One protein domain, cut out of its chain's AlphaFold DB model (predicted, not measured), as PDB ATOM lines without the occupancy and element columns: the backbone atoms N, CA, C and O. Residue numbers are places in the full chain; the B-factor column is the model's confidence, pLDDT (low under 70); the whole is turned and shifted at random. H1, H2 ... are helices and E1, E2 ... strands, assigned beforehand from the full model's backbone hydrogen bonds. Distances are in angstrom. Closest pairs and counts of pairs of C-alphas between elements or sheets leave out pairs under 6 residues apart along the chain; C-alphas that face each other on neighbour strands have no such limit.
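Overview. This is residues 2 to 101 of the 352 residues of an uncharacterized protein of Fusarium oxysporum Fo47 (UniProt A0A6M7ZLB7). Picture one long, twisted wall of three strands, E1, E2 and E3, with two helices, H1 and H2, packed side by side over one face of it; the other face is bare. The strands make the long axis, which the link from E2 to E3 extends at one end, while residues 26 to 33 of the link between the helices stick out. You have 100 printed residues, with two named helices and then three named strands, in the order H1 H2 E1 E2 E3; the class is mixed, helices and strands. The sheet runs E1, E2, E3, antiparallel throughout. The whole is only just loose, close to compact, with a radius of gyration of the C-alphas of 15.6 A, and elongated, spanning 51 by 30 by 19 A.

Along the chain. Start at Val 2 and go on to C-alpha 11 at (232.073, 330.447, 258.656), where H1 begins; it covers residues 11 to 22 and is 16.1 A long. H2 follows at residues 36 to 50, 21.0 A long. Find C-alpha 54 at (239.707, 316.739, 259.177), the first of E1, residues 54 to 63, 29.4 A long. E2 covers residues 68 to 77 and E3 residues 89 to 98, each 29.0 A long; E3 ends at C-alpha 98, (229.086, 311.832, 230.927).

Arrangement. Look first at the sheet, a meander, each strand the antiparallel neighbour of the one before. In the hairpin E1 and E2, N 57 and O 74 are within hydrogen-bond range at 2.9 A. In the hairpin E2 and E3, you will find N 73 and O 93 at 2.8 A. The sheet is twisted, its C-alphas up to 4.4 A off the best plane. H1 and H2 lie on the same face, making two layers, helices on one face of a sheet. H1 is over E2 and E3 at a height over the sheet of 10.7 A; its closest C-alpha pair with E3 is Thr 21 and Ile 92, 7.9 A. H2 is over E1 at a height of 9.5 A; its closest C-alpha pair with E1 is Ala 48 and Ser 54, 6.0 A. Both run along the strands. H1 and H2, a helical hairpin, touch, closest at the C-alphas of Ala 15 and Ile 42, 6.1 A, at a steep tilt of 40 degrees, opposite ways. In H1 and H2 every O i to N i+4 pair is within hydrogen-bond range.

Size, cuts and confidence. The two C-alphas farthest apart are those of Asn 82 and Arg 101, 51.7 A. The printed part has no cut. The links H1 to H2 and E2 to E3 are long; in the latter, residues 80 to 81 pair with 84 to 85, antiparallel. Check the B-factor column: the mean pLDDT of the printed part is 72.2, and 36 residues are under 70, among them 23 to 36 and 59 to 69.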
ATOM      1  N   VAL A   2     243.674 327.606 250.924       80.75
ATOM      2  CA  VAL A   2     244.578 327.399 252.075       80.75
ATOM      3  C   VAL A   2     244.527 328.628 252.981       80.75
ATOM      4  O   VAL A   2     244.480 329.741 252.459       80.75
ATOM      5  N   THR A   3     244.523 328.439 254.301       82.25
ATOM      6  CA  THR A   3     244.570 329.546 255.271       82.25
ATOM      7  C   THR A   3     245.988 329.951 255.656       82.25
ATOM      8  O   THR A   3     246.956 329.212 255.457       82.25
ATOM      9  N   ASN A   4     246.099 331.135 256.263       78.31
ATOM     10  CA  ASN A   4     247.308 331.545 256.963       78.31
ATOM     11  C   ASN A   4     247.608 330.612 258.143       78.31
ATOM     12  O   ASN A   4     246.675 330.060 258.741       78.31
ATOM     13  N   PRO A   5     248.888 330.476 258.528       73.56
ATOM     14  CA  PRO A   5     249.238 329.566 259.595       73.56
ATOM     15  C   PRO A   5     248.531 329.871 260.916       73.56
ATOM     16  O   PRO A   5     248.500 331.019 261.354       73.56
ATOM     17  N   GLY A   6     247.946 328.844 261.535       68.62
ATOM     18  CA  GLY A   6     247.211 328.961 262.800       68.62
ATOM     19  C   GLY A   6     245.874 329.713 262.736       68.62
ATOM     20  O   GLY A   6     245.220 329.842 263.769       68.62
ATOM     21  N   ILE A   7     245.440 330.188 261.561       81.06
ATOM     22  CA  ILE A   7     244.145 330.858 261.389       81.06
ATOM     23  C   ILE A   7     243.177 329.887 260.690       81.06
ATOM     24  O   ILE A   7     243.438 329.494 259.551       81.06
ATOM     25  N   PRO A   8     242.089 329.458 261.351       80.75
ATOM     26  CA  PRO A   8     241.060 328.626 260.733       80.75
ATOM     27  C   PRO A   8     240.196 329.401 259.721       80.75
ATOM     28  O   PRO A   8     240.212 330.631 259.704       80.75
ATOM     29  N   PHE A   9     239.413 328.695 258.897       86.25
ATOM     30  CA  PHE A   9     238.473 329.343 257.976       86.25
ATOM     31  C   PHE A   9     237.303 329.965 258.741       86.25
ATOM     32  O   PHE A   9     236.736 329.353 259.652       86.25
ATOM     33  N   GLY A  10     236.896 331.164 258.332       86.19
ATOM     34  CA  GLY A  10     235.676 331.782 258.839       86.19
ATOM     35  C   GLY A  10     234.428 331.077 258.303       86.19
ATOM     36  O   GLY A  10     234.401 330.627 257.159       86.19
ATOM     37  N   GLN A  11     233.345 331.045 259.087       86.00
ATOM     38  CA  GLN A  11     232.073 330.447 258.656       86.00
ATOM     39  C   GLN A  11     231.569 331.036 257.329       86.00
ATOM     40  O   GLN A  11     231.083 330.302 256.473       86.00
ATOM     41  N   TYR A  12     231.727 332.348 257.135       85.25
ATOM     42  CA  TYR A  12     231.364 333.019 255.886       85.25
ATOM     43  C   TYR A  12     232.216 332.569 254.695       85.25
ATOM     44  O   TYR A  12     231.690 332.463 253.593       85.25
ATOM     45  N   GLU A  13     233.498 332.264 254.904       85.75
ATOM     46  CA  GLU A  13     234.395 331.778 253.848       85.75
ATOM     47  C   GLU A  13     234.038 330.345 253.453       85.75
ATOM     48  O   GLU A  13     233.946 330.035 252.268       85.75
ATOM     49  N   VAL A  14     233.765 329.483 254.439       85.12
ATOM     50  CA  VAL A  14     233.296 328.110 254.195       85.12
ATOM     51  C   VAL A  14     231.945 328.125 253.483       85.12
ATOM     52  O   VAL A  14     231.755 327.397 252.510       85.12
ATOM     53  N   ALA A  15     231.019 328.975 253.927       84.38
ATOM     54  CA  ALA A  15     229.706 329.110 253.313       84.38
ATOM     55  C   ALA A  15     229.792 329.633 251.873       84.38
ATOM     56  O   ALA A  15     229.162 329.049 250.993       84.38
ATOM     57  N   ASP A  16     230.588 330.675 251.608       82.88
ATOM     58  CA  ASP A  16     230.819 331.176 250.247       82.88
ATOM     59  C   ASP A  16     231.421 330.084 249.357       82.88
ATOM     60  O   ASP A  16     230.952 329.836 248.246       82.88
ATOM     61  N   PHE A  17     232.409 329.355 249.875       81.75
ATOM     62  CA  PHE A  17     233.098 328.310 249.137       81.75
ATOM     63  C   PHE A  17     232.185 327.122 248.793       81.75
ATOM     64  O   PHE A  17     232.161 326.673 247.644       81.75
ATOM     65  N   VAL A  18     231.376 326.641 249.743       81.81
ATOM     66  CA  VAL A  18     230.369 325.594 249.492       81.81
ATOM     67  C   VAL A  18     229.302 326.103 248.521       81.81
ATOM     68  O   VAL A  18     228.937 325.391 247.589       81.81
ATOM     69  N   ASN A  19     228.853 327.350 248.666       80.06
ATOM     70  CA  ASN A  19     227.823 327.928 247.807       80.06
ATOM     71  C   ASN A  19     228.270 328.057 246.348       80.06
ATOM     72  O   ASN A  19     227.558 327.648 245.434       80.06
ATOM     73  N   ARG A  20     229.497 328.535 246.124       75.88
ATOM     74  CA  ARG A  20     230.080 328.678 244.783       75.88
ATOM     75  C   ARG A  20     230.356 327.350 244.089       75.88
ATOM     76  O   ARG A  20     230.471 327.320 242.870       75.88
ATOM     77  N   THR A  21     230.515 326.273 244.849       74.94
ATOM     78  CA  THR A  21     230.872 324.956 244.306       74.94
ATOM     79  C   THR A  21     229.692 324.001 244.222       74.94
ATOM     80  O   THR A  21     229.753 323.004 243.499       74.94
ATOM     81  N   TRP A  22     228.587 324.314 244.899       72.94
ATOM     82  CA  TRP A  22     227.375 323.511 244.867       72.94
ATOM     83  C   TRP A  22     226.665 323.533 243.509       72.94
ATOM     84  O   TRP A  22     226.229 322.475 243.058       72.94
ATOM     85  N   SER A  23     226.631 324.661 242.790       61.03
ATOM     86  CA  SER A  23     226.053 324.725 241.438       61.03
ATOM     87  C   SER A  23     227.136 324.704 240.353       61.03
ATOM     88  O   SER A  23     228.127 325.425 240.409       61.03
ATOM     89  N   THR A  24     226.978 323.822 239.368       54.38
ATOM     90  CA  THR A  24     227.837 323.773 238.164       54.38
ATOM     91  C   THR A  24     227.036 323.653 236.870       54.38
ATOM     92  O   THR A  24     227.635 323.585 235.801       54.38
ATOM     93  N   SER A  25     225.707 323.651 236.933       43.78
ATOM     94  CA  SER A  25     224.860 323.721 235.753       43.78
ATOM     95  C   SER A  25     224.266 325.117 235.641       43.78
ATOM     96  O   SER A  25     223.890 325.761 236.618       43.78
ATOM     97  N   THR A  26     224.212 325.566 234.400       43.03
ATOM     98  CA  THR A  26     223.468 326.682 233.827       43.03
ATOM     99  C   THR A  26     221.954 326.575 234.070       43.03
ATOM    100  O   THR A  26     221.171 326.863 233.174       43.03
ATOM    101  N   ASP A  27     221.512 326.181 235.262       40.50
ATOM    102  CA  ASP A  27     220.129 326.370 235.664       40.50
ATOM    103  C   ASP A  27     220.002 327.784 236.200       40.50
ATOM    104  O   ASP A  27     220.268 328.120 237.354       40.50
ATOM    105  N   GLN A  28     219.561 328.627 235.280       37.25
ATOM    106  CA  GLN A  28     218.775 329.812 235.540       37.25
ATOM    107  C   GLN A  28     217.438 329.411 236.197       37.25
ATOM    108  O   GLN A  28     216.379 329.829 235.748       37.25
ATOM    109  N   ASP A  29     217.482 328.589 237.246       38.72
ATOM    110  CA  ASP A  29     216.365 328.378 238.142       38.72
ATOM    111  C   ASP A  29     216.782 328.921 239.502       38.72
ATOM    112  O   ASP A  29     217.553 328.360 240.277       38.72
ATOM    113  N   SER A  30     216.332 330.147 239.716       34.38
ATOM    114  CA  SER A  30     216.517 330.974 240.897       34.38
ATOM    115  C   SER A  30     215.794 330.430 242.131       34.38
ATOM    116  O   SER A  30     215.369 331.202 242.989       34.38
ATOM    117  N   THR A  31     215.669 329.120 242.280       39.56
ATOM    118  CA  THR A  31     215.370 328.501 243.562       39.56
ATOM    119  C   THR A  31     216.687 328.346 244.306       39.56
ATOM    120  O   THR A  31     217.330 327.301 244.339       39.56
ATOM    121  N   LYS A  32     217.065 329.433 244.995       42.88
ATOM    122  CA  LYS A  32     217.851 329.386 246.237       42.88
ATOM    123  C   LYS A  32     217.089 328.580 247.304       42.88
ATOM    124  O   LYS A  32     216.851 329.071 248.406       42.88
ATOM    125  N   GLU A  33     216.638 327.373 246.984       40.06
ATOM    126  CA  GLU A  33     216.233 326.431 248.004       40.06
ATOM    127  C   GLU A  33     217.510 326.048 248.729       40.06
ATOM    128  O   GLU A  33     218.458 325.527 248.140       40.06
ATOM    129  N   ALA A  34     217.551 326.416 250.007       50.91
ATOM    130  CA  ALA A  34     218.574 326.016 250.944       50.91
ATOM    131  C   ALA A  34     218.683 324.492 250.892       50.91
ATOM    132  O   ALA A  34     217.917 323.787 251.548       50.91
ATOM    133  N   ASN A  35     219.597 323.976 250.067       60.41
ATOM    134  CA  ASN A  35     219.788 322.549 249.987       60.41
ATOM    135  C   ASN A  35     220.262 322.111 251.381       60.41
ATOM    136  O   ASN A  35     221.309 322.588 251.836       60.41
ATOM    137  N   PRO A  36     219.509 321.254 252.094       62.19
ATOM    138  CA  PRO A  36     219.822 320.910 253.478       62.19
ATOM    139  C   PRO A  36     221.212 320.271 253.600       62.19
ATOM    140  O   PRO A  36     221.842 320.346 254.655       62.19
ATOM    141  N   LEU A  37     221.733 319.707 252.503       70.81
ATOM    142  CA  LEU A  37     223.086 319.172 252.427       70.81
ATOM    143  C   LEU A  37     224.157 320.266 252.469       70.81
ATOM    144  O   LEU A  37     225.182 320.054 253.101       70.81
ATOM    145  N   MET A  38     223.928 321.447 251.887       75.81
ATOM    146  CA  MET A  38     224.887 322.559 251.969       75.81
ATOM    147  C   MET A  38     225.035 323.048 253.406       75.81
ATOM    148  O   MET A  38     226.153 323.200 253.893       75.81
ATOM    149  N   GLY A  39     223.909 323.239 254.104       77.81
ATOM    150  CA  GLY A  39     223.913 323.612 255.520       77.81
ATOM    151  C   GLY A  39     224.627 322.570 256.380       77.81
ATOM    152  O   GLY A  39     225.418 322.927 257.250       77.81
ATOM    153  N   ARG A  40     224.417 321.283 256.077       81.12
ATOM    154  CA  ARG A  40     225.103 320.174 256.743       81.12
ATOM    155  C   ARG A  40     226.609 320.164 256.482       81.12
ATOM    156  O   ARG A  40     227.361 320.043 257.434       81.12
ATOM    157  N   ILE A  41     227.054 320.340 255.237       83.62
ATOM    158  CA  ILE A  41     228.486 320.395 254.897       83.62
ATOM    159  C   ILE A  41     229.163 321.549 255.643       83.62
ATOM    160  O   ILE A  41     230.224 321.365 256.226       83.62
ATOM    161  N   ILE A  42     228.540 322.732 255.659       86.88
ATOM    162  CA  ILE A  42     229.079 323.897 256.374       86.88
ATOM    163  C   ILE A  42     229.160 323.604 257.876       86.88
ATOM    164  O   ILE A  42     230.201 323.837 258.484       86.88
ATOM    165  N   TYR A  43     228.083 323.078 258.465       87.06
ATOM    166  CA  TYR A  43     228.040 322.728 259.885       87.06
ATOM    167  C   TYR A  43     229.099 321.683 260.251       87.06
ATOM    168  O   TYR A  43     229.814 321.857 261.231       87.06
ATOM    169  N   ASP A  44     229.244 320.635 259.442       85.75
ATOM    170  CA  ASP A  44     230.194 319.558 259.694       85.75
ATOM    171  C   ASP A  44     231.652 320.028 259.527       85.75
ATOM    172  O   ASP A  44     232.504 319.643 260.324       85.75
ATOM    173  N   ILE A  45     231.950 320.898 258.548       87.12
ATOM    174  CA  ILE A  45     233.284 321.512 258.403       87.12
ATOM    175  C   ILE A  45     233.601 322.391 259.617       87.12
ATOM    176  O   ILE A  45     234.715 322.333 260.136       87.12
ATOM    177  N   MET A  46     232.636 323.179 260.101       89.75
ATOM    178  CA  MET A  46     232.825 324.002 261.300       89.75
ATOM    179  C   MET A  46     233.000 323.153 262.558       89.75
ATOM    180  O   MET A  46     233.929 323.389 263.322       89.75
ATOM    181  N   GLY A  47     232.199 322.101 262.722       86.19
ATOM    182  CA  GLY A  47     232.355 321.156 263.825       86.19
ATOM    183  C   GLY A  47     233.696 320.419 263.789       86.19
ATOM    184  O   GLY A  47     234.306 320.201 264.834       86.19
ATOM    185  N   ALA A  48     234.192 320.073 262.598       84.25
ATOM    186  CA  ALA A  48     235.509 319.470 262.431       84.25
ATOM    187  C   ALA A  48     236.636 320.460 262.767       84.25
ATOM    188  O   ALA A  48     237.607 320.111 263.434       84.25
ATOM    189  N   GLN A  49     236.482 321.723 262.385       87.00
ATOM    190  CA  GLN A  49     237.420 322.777 262.744       87.00
ATOM    191  C   GLN A  49     237.484 323.009 264.264       87.00
ATOM    192  O   GLN A  49     238.582 323.056 264.819       87.00
ATOM    193  N   ASP A  50     236.337 323.074 264.947       85.06
ATOM    194  CA  ASP A  50     236.258 323.250 266.407       85.06
ATOM    195  C   ASP A  50     236.892 322.083 267.174       85.06
ATOM    196  O   ASP A  50     237.442 322.251 268.264       85.06
ATOM    197  N   GLN A  51     236.837 320.886 266.593       82.00
ATOM    198  CA  GLN A  51     237.432 319.674 267.150       82.00
ATOM    199  C   GLN A  51     238.900 319.475 266.729       82.00
ATOM    200  O   GLN A  51     239.544 318.540 267.204       82.00
ATOM    201  N   GLY A  52     239.453 320.335 265.862       77.56
ATOM    202  CA  GLY A  52     240.831 320.230 265.367       77.56
ATOM    203  C   GLY A  52     241.077 319.009 264.474       77.56
ATOM    204  O   GLY A  52     242.168 318.432 264.489       77.56
ATOM    205  N   VAL A  53     240.057 318.588 263.728       79.44
ATOM    206  CA  VAL A  53     240.003 317.341 262.956       79.44
ATOM    207  C   VAL A  53     239.658 317.609 261.489       79.44
ATOM    208  O   VAL A  53     239.076 318.628 261.134       79.44
ATOM    209  N   SER A  54     240.016 316.675 260.611       82.00
ATOM    210  CA  SER A  54     239.707 316.739 259.177       82.00
ATOM    211  C   SER A  54     238.330 316.137 258.869       82.00
ATOM    212  O   SER A  54     237.884 315.226 259.571       82.00
ATOM    213  N   TYR A  55     237.681 316.624 257.807       82.62
ATOM    214  CA  TYR A  55     236.347 316.219 257.355       82.62
ATOM    215  C   TYR A  55     236.313 315.935 255.853       82.62
ATOM    216  O   TYR A  55     236.975 316.621 255.075       82.62
ATOM    217  N   GLN A  56     235.504 314.962 255.429       80.88
ATOM    218  CA  GLN A  56     235.274 314.682 254.013       80.88
ATOM    219  C   GLN A  56     233.818 314.282 253.738       80.88
ATOM    220  O   GLN A  56     233.237 313.480 254.470       80.88
ATOM    221  N   PHE A  57     233.248 314.801 252.648       78.31
ATOM    222  CA  PHE A  57     231.894 314.493 252.195       78.31
ATOM    223  C   PHE A  57     231.783 314.465 250.670       78.31
ATOM    224  O   PHE A  57     232.270 315.368 249.995       78.31
ATOM    225  N   GLY A  58     231.083 313.462 250.136       72.56
ATOM    226  CA  GLY A  58     230.816 313.317 248.706       72.56
ATOM    227  C   GLY A  58     229.321 313.296 248.392       72.56
ATOM    228  O   GLY A  58     228.546 312.683 249.122       72.56
ATOM    229  N   ALA A  59     228.924 313.925 247.286       69.31
ATOM    230  CA  ALA A  59     227.572 313.861 246.740       69.31
ATOM    231  C   ALA A  59     227.598 313.645 245.224       69.31
ATOM    232  O   ALA A  59     228.473 314.166 244.531       69.31
ATOM    233  N   ASN A  60     226.600 312.918 244.721       68.50
ATOM    234  CA  ASN A  60     226.382 312.694 243.296       68.50
ATOM    235  C   ASN A  60     225.069 313.357 242.880       68.50
ATOM    236  O   ASN A  60     224.042 313.156 243.526       68.50
ATOM    237  N   THR A  61     225.094 314.121 241.795       67.12
ATOM    238  CA  THR A  61     223.906 314.752 241.210       67.12
ATOM    239  C   THR A  61     223.824 314.410 239.730       67.12
ATOM    240  O   THR A  61     224.825 314.518 239.022       67.12
ATOM    241  N   ALA A  62     222.649 314.008 239.249       62.88
ATOM    242  CA  ALA A  62     222.414 313.848 237.817       62.88
ATOM    243  C   ALA A  62     222.327 315.226 237.138       62.88
ATOM    244  O   ALA A  62     221.796 316.173 237.711       62.88
ATOM    245  N   ASP A  63     222.863 315.331 235.928       62.09
ATOM    246  CA  ASP A  63     222.898 316.531 235.094       62.09
ATOM    247  C   ASP A  63     222.619 316.130 233.631       62.09
ATOM    248  O   ASP A  63     222.739 314.956 233.257       62.09
ATOM    249  N   ASN A  64     222.240 317.088 232.783       57.06
ATOM    250  CA  ASN A  64     222.020 316.886 231.348       57.06
ATOM    251  C   ASN A  64     221.016 315.753 231.023       57.06
ATOM    252  O   ASN A  64     221.364 314.759 230.381       57.06
ATOM    253  N   ASN A  65     219.764 315.881 231.481       64.44
ATOM    254  CA  ASN A  65     218.693 314.894 231.250       64.44
ATOM    255  C   ASN A  65     219.096 313.453 231.629       64.44
ATOM    256  O   ASN A  65     218.875 312.519 230.856       64.44
ATOM    257  N   ASN A  66     219.717 313.276 232.800       61.25
ATOM    258  CA  ASN A  66     220.211 311.992 233.324       61.25
ATOM    259  C   ASN A  66     221.307 311.317 232.480       61.25
ATOM    260  O   ASN A  66     221.597 310.139 232.677       61.25
ATOM    261  N   LYS A  67     221.931 312.037 231.542       61.50
ATOM    262  CA  LYS A  67     223.054 311.520 230.742       61.50
ATOM    263  C   LYS A  67     224.406 311.841 231.357       61.50
ATOM    264  O   LYS A  67     225.405 311.266 230.941       61.50
ATOM    265  N   SER A  68     224.466 312.749 232.319       63.75
ATOM    266  CA  SER A  68     225.687 313.058 233.047       63.75
ATOM    267  C   SER A  68     225.454 312.891 234.545       63.75
ATOM    268  O   SER A  68     224.371 313.163 235.051       63.75
ATOM    269  N   ALA A  69     226.478 312.451 235.264       68.31
ATOM    270  CA  ALA A  69     226.543 312.485 236.713       68.31
ATOM    271  C   ALA A  69     227.694 313.409 237.121       68.31
ATOM    272  O   ALA A  69     228.822 313.285 236.647       68.31
ATOM    273  N   LEU A  70     227.405 314.366 237.989       70.75
ATOM    274  CA  LEU A  70     228.394 315.207 238.639       70.75
ATOM    275  C   LEU A  70     228.651 314.632 240.026       70.75
ATOM    276  O   LEU A  70     227.762 314.628 240.874       70.75
ATOM    277  N   GLN A  71     229.871 314.163 240.254       75.06
ATOM    278  CA  GLN A  71     230.347 313.775 241.571       75.06
ATOM    279  C   GLN A  71     231.139 314.933 242.164       75.06
ATOM    280  O   GLN A  71     232.114 315.399 241.576       75.06
ATOM    281  N   LYS A  72     230.726 315.405 243.336       74.75
ATOM    282  CA  LYS A  72     231.396 316.473 244.076       74.75
ATOM    283  C   LYS A  72     231.880 315.925 245.402       74.75
ATOM    284  O   LYS A  72     231.122 315.283 246.120       74.75
ATOM    285  N   ASN A  73     233.138 316.181 245.717       80.25
ATOM    286  CA  ASN A  73     233.754 315.801 246.975       80.25
ATOM    287  C   ASN A  73     234.328 317.050 247.638       80.25
ATOM    288  O   ASN A  73     235.150 317.732 247.032       80.25
ATOM    289  N   TRP A  74     233.904 317.331 248.865       81.69
ATOM    290  CA  TRP A  74     234.412 318.401 249.715       81.69
ATOM    291  C   TRP A  74     235.291 317.784 250.798       81.69
ATOM    292  O   TRP A  74     234.854 316.894 251.523       81.69
ATOM    293  N   GLY A  75     236.525 318.261 250.917       82.38
ATOM    294  CA  GLY A  75     237.456 317.853 251.963       82.38
ATOM    295  C   GLY A  75     237.990 319.061 252.719       82.38
ATOM    296  O   GLY A  75     238.478 320.003 252.100       82.38
ATOM    297  N   TYR A  76     237.920 319.019 254.043       85.19
ATOM    298  CA  TYR A  76     238.582 319.936 254.962       85.19
ATOM    299  C   TYR A  76     239.714 319.192 255.670       85.19
ATOM    300  O   TYR A  76     239.495 318.138 256.264       85.19
ATOM    301  N   TYR A  77     240.923 319.734 255.602       83.88
ATOM    302  CA  TYR A  77     242.129 319.100 256.110       83.88
ATOM    303  C   TYR A  77     242.902 320.051 257.015       83.88
ATOM    304  O   TYR A  77     243.137 321.210 256.670       83.88
ATOM    305  N   THR A  78     243.354 319.518 258.144       79.50
ATOM    306  CA  THR A  78     244.131 320.232 259.163       79.50
ATOM    307  C   THR A  78     245.466 319.524 259.379       79.50
ATOM    308  O   THR A  78     245.599 318.737 260.317       79.50
ATOM    309  N   PRO A  79     246.459 319.726 258.498       72.69
ATOM    310  CA  PRO A  79     247.786 319.158 258.689       72.69
ATOM    311  C   PRO A  79     248.399 319.630 260.008       72.69
ATOM    312  O   PRO A  79     248.534 320.832 260.264       72.69
ATOM    313  N   GLN A  80     248.783 318.662 260.839       71.00
ATOM    314  CA  GLN A  80     249.437 318.911 262.117       71.00
ATOM    315  C   GLN A  80     250.932 318.613 262.023       71.00
ATOM    316  O   GLN A  80     251.343 317.579 261.500       71.00
ATOM    317  N   VAL A  81     251.750 319.512 262.570       71.12
ATOM    318  CA  VAL A  81     253.185 319.299 262.790       71.12
ATOM    319  C   VAL A  81     253.446 319.550 264.268       71.12
ATOM    320  O   VAL A  81     253.094 320.608 264.783       71.12
ATOM    321  N   ASN A  82     254.032 318.578 264.972       72.75
ATOM    322  CA  ASN A  82     254.300 318.664 266.415       72.75
ATOM    323  C   ASN A  82     253.058 319.033 267.258       72.75
ATOM    324  O   ASN A  82     253.137 319.892 268.132       72.75
ATOM    325  N   ASN A  83     251.904 318.410 266.981       68.94
ATOM    326  CA  ASN A  83     250.601 318.696 267.612       68.94
ATOM    327  C   ASN A  83     250.079 320.138 267.437       68.94
ATOM    328  O   ASN A  83     249.102 320.515 268.080       68.94
ATOM    329  N   ALA A  84     250.688 320.936 266.559       69.94
ATOM    330  CA  ALA A  84     250.187 322.248 266.177       69.94
ATOM    331  C   ALA A  84     249.628 322.192 264.750       69.94
ATOM    332  O   ALA A  84     250.292 321.722 263.822       69.94
ATOM    333  N   SER A  85     248.400 322.674 264.563       69.06
ATOM    334  CA  SER A  85     247.809 322.854 263.236       69.06
ATOM    335  C   SER A  85     248.584 323.932 262.483       69.06
ATOM    336  O   SER A  85     248.569 325.099 262.880       69.06
ATOM    337  N   MET A  86     249.264 323.548 261.403       75.62
ATOM    338  CA  MET A  86     250.081 324.483 260.632       75.62
ATOM    339  C   MET A  86     249.199 325.393 259.794       75.62
ATOM    340  O   MET A  86     249.315 326.599 259.909       75.62
ATOM    341  N   TYR A  87     248.302 324.832 258.990       79.62
ATOM    342  CA  TYR A  87     247.354 325.558 258.145       79.62
ATOM    343  C   TYR A  87     246.084 324.723 257.977       79.62
ATOM    344  O   TYR A  87     246.087 323.528 258.270       79.62
ATOM    345  N   SER A  88     245.005 325.339 257.502       81.94
ATOM    346  CA  SER A  88     243.792 324.632 257.085       81.94
ATOM    347  C   SER A  88     243.689 324.628 255.563       81.94
ATOM    348  O   SER A  88     243.973 325.628 254.904       81.94
ATOM    349  N   LEU A  89     243.273 323.502 254.992       84.81
ATOM    350  CA  LEU A  89     243.075 323.318 253.557       84.81
ATOM    351  C   LEU A  89     241.637 322.875 253.308       84.81
ATOM    352  O   LEU A  89     241.207 321.861 253.844       84.81
ATOM    353  N   ILE A  90     240.928 323.577 252.429       83.62
ATOM    354  CA  ILE A  90     239.698 323.053 251.832       83.62
ATOM    355  C   ILE A  90     239.982 322.686 250.376       83.62
ATOM    356  O   ILE A  90     240.442 323.520 249.587       83.62
ATOM    357  N   SER A  91     239.710 321.432 250.029       81.25
ATOM    358  CA  SER A  91     239.806 320.882 248.681       81.25
ATOM    359  C   SER A  91     238.425 320.498 248.172       81.25
ATOM    360  O   SER A  91     237.621 319.940 248.920       81.25
ATOM    361  N   ILE A  92     238.162 320.777 246.898       77.75
ATOM    362  CA  ILE A  92     236.983 320.264 246.207       77.75
ATOM    363  C   ILE A  92     237.430 319.576 244.944       77.75
ATOM    364  O   ILE A  92     238.114 320.167 244.108       77.75
ATOM    365  N   THR A  93     236.964 318.349 244.788       75.88
ATOM    366  CA  THR A  93     237.105 317.604 243.548       75.88
ATOM    367  C   THR A  93     235.727 317.487 242.925       75.88
ATOM    368  O   THR A  93     234.811 316.949 243.542       75.88
ATOM    369  N   THR A  94     235.569 318.024 241.717       72.38
ATOM    370  CA  THR A  94     234.366 317.816 240.907       72.38
ATOM    371  C   THR A  94     234.731 316.928 239.733       72.38
ATOM    372  O   THR A  94     235.569 317.292 238.911       72.38
ATOM    373  N   THR A  95     234.093 315.772 239.651       69.88
ATOM    374  CA  THR A  95     234.255 314.817 238.563       69.88
ATOM    375  C   THR A  95     232.965 314.799 237.759       69.88
ATOM    376  O   THR A  95     231.901 314.462 238.277       69.88
ATOM    377  N   LYS A  96     233.045 315.194 236.486       69.62
ATOM    378  CA  LYS A  96     231.918 315.118 235.555       69.62
ATOM    379  C   LYS A  96     232.006 313.821 234.770       69.62
ATOM    380  O   LYS A  96     232.903 313.631 233.958       69.62
ATOM    381  N   ILE A  97     231.036 312.956 234.994       67.12
ATOM    382  CA  ILE A  97     230.881 311.676 234.324       67.12
ATOM    383  C   ILE A  97     229.788 311.879 233.280       67.12
ATOM    384  O   ILE A  97     228.682 312.282 233.617       67.12
ATOM    385  N   THR A  98     230.082 311.678 232.000       64.56
ATOM    386  CA  THR A  98     229.086 311.832 230.927       64.56
ATOM    387  C   THR A  98     228.943 310.525 230.176       64.56
ATOM    388  O   THR A  98     229.937 309.900 229.819       64.56
ATOM    389  N   LEU A  99     227.703 310.121 229.929       63.66
ATOM    390  CA  LEU A  99     227.364 308.990 229.088       63.66
ATOM    391  C   LEU A  99     227.700 309.343 227.635       63.66
ATOM    392  O   LEU A  99     227.022 310.155 227.006       63.66
ATOM    393  N   ILE A 100     228.771 308.745 227.114       56.88
ATOM    394  CA  ILE A 100     229.277 309.020 225.760       56.88
ATOM    395  C   ILE A 100     228.476 308.244 224.706       56.88
ATOM    396  O   ILE A 100     228.280 308.725 223.591       56.88
ATOM    397  N   ARG A 101     227.988 307.044 225.048       54.69
ATOM    398  CA  ARG A 101     227.143 306.218 224.178       54.69
ATOM    399  C   ARG A 101     226.069 305.520 224.997       54.69
ATOM    400  O   ARG A 101     226.347 304.987 226.063       54.69
TER     401      ARG A 101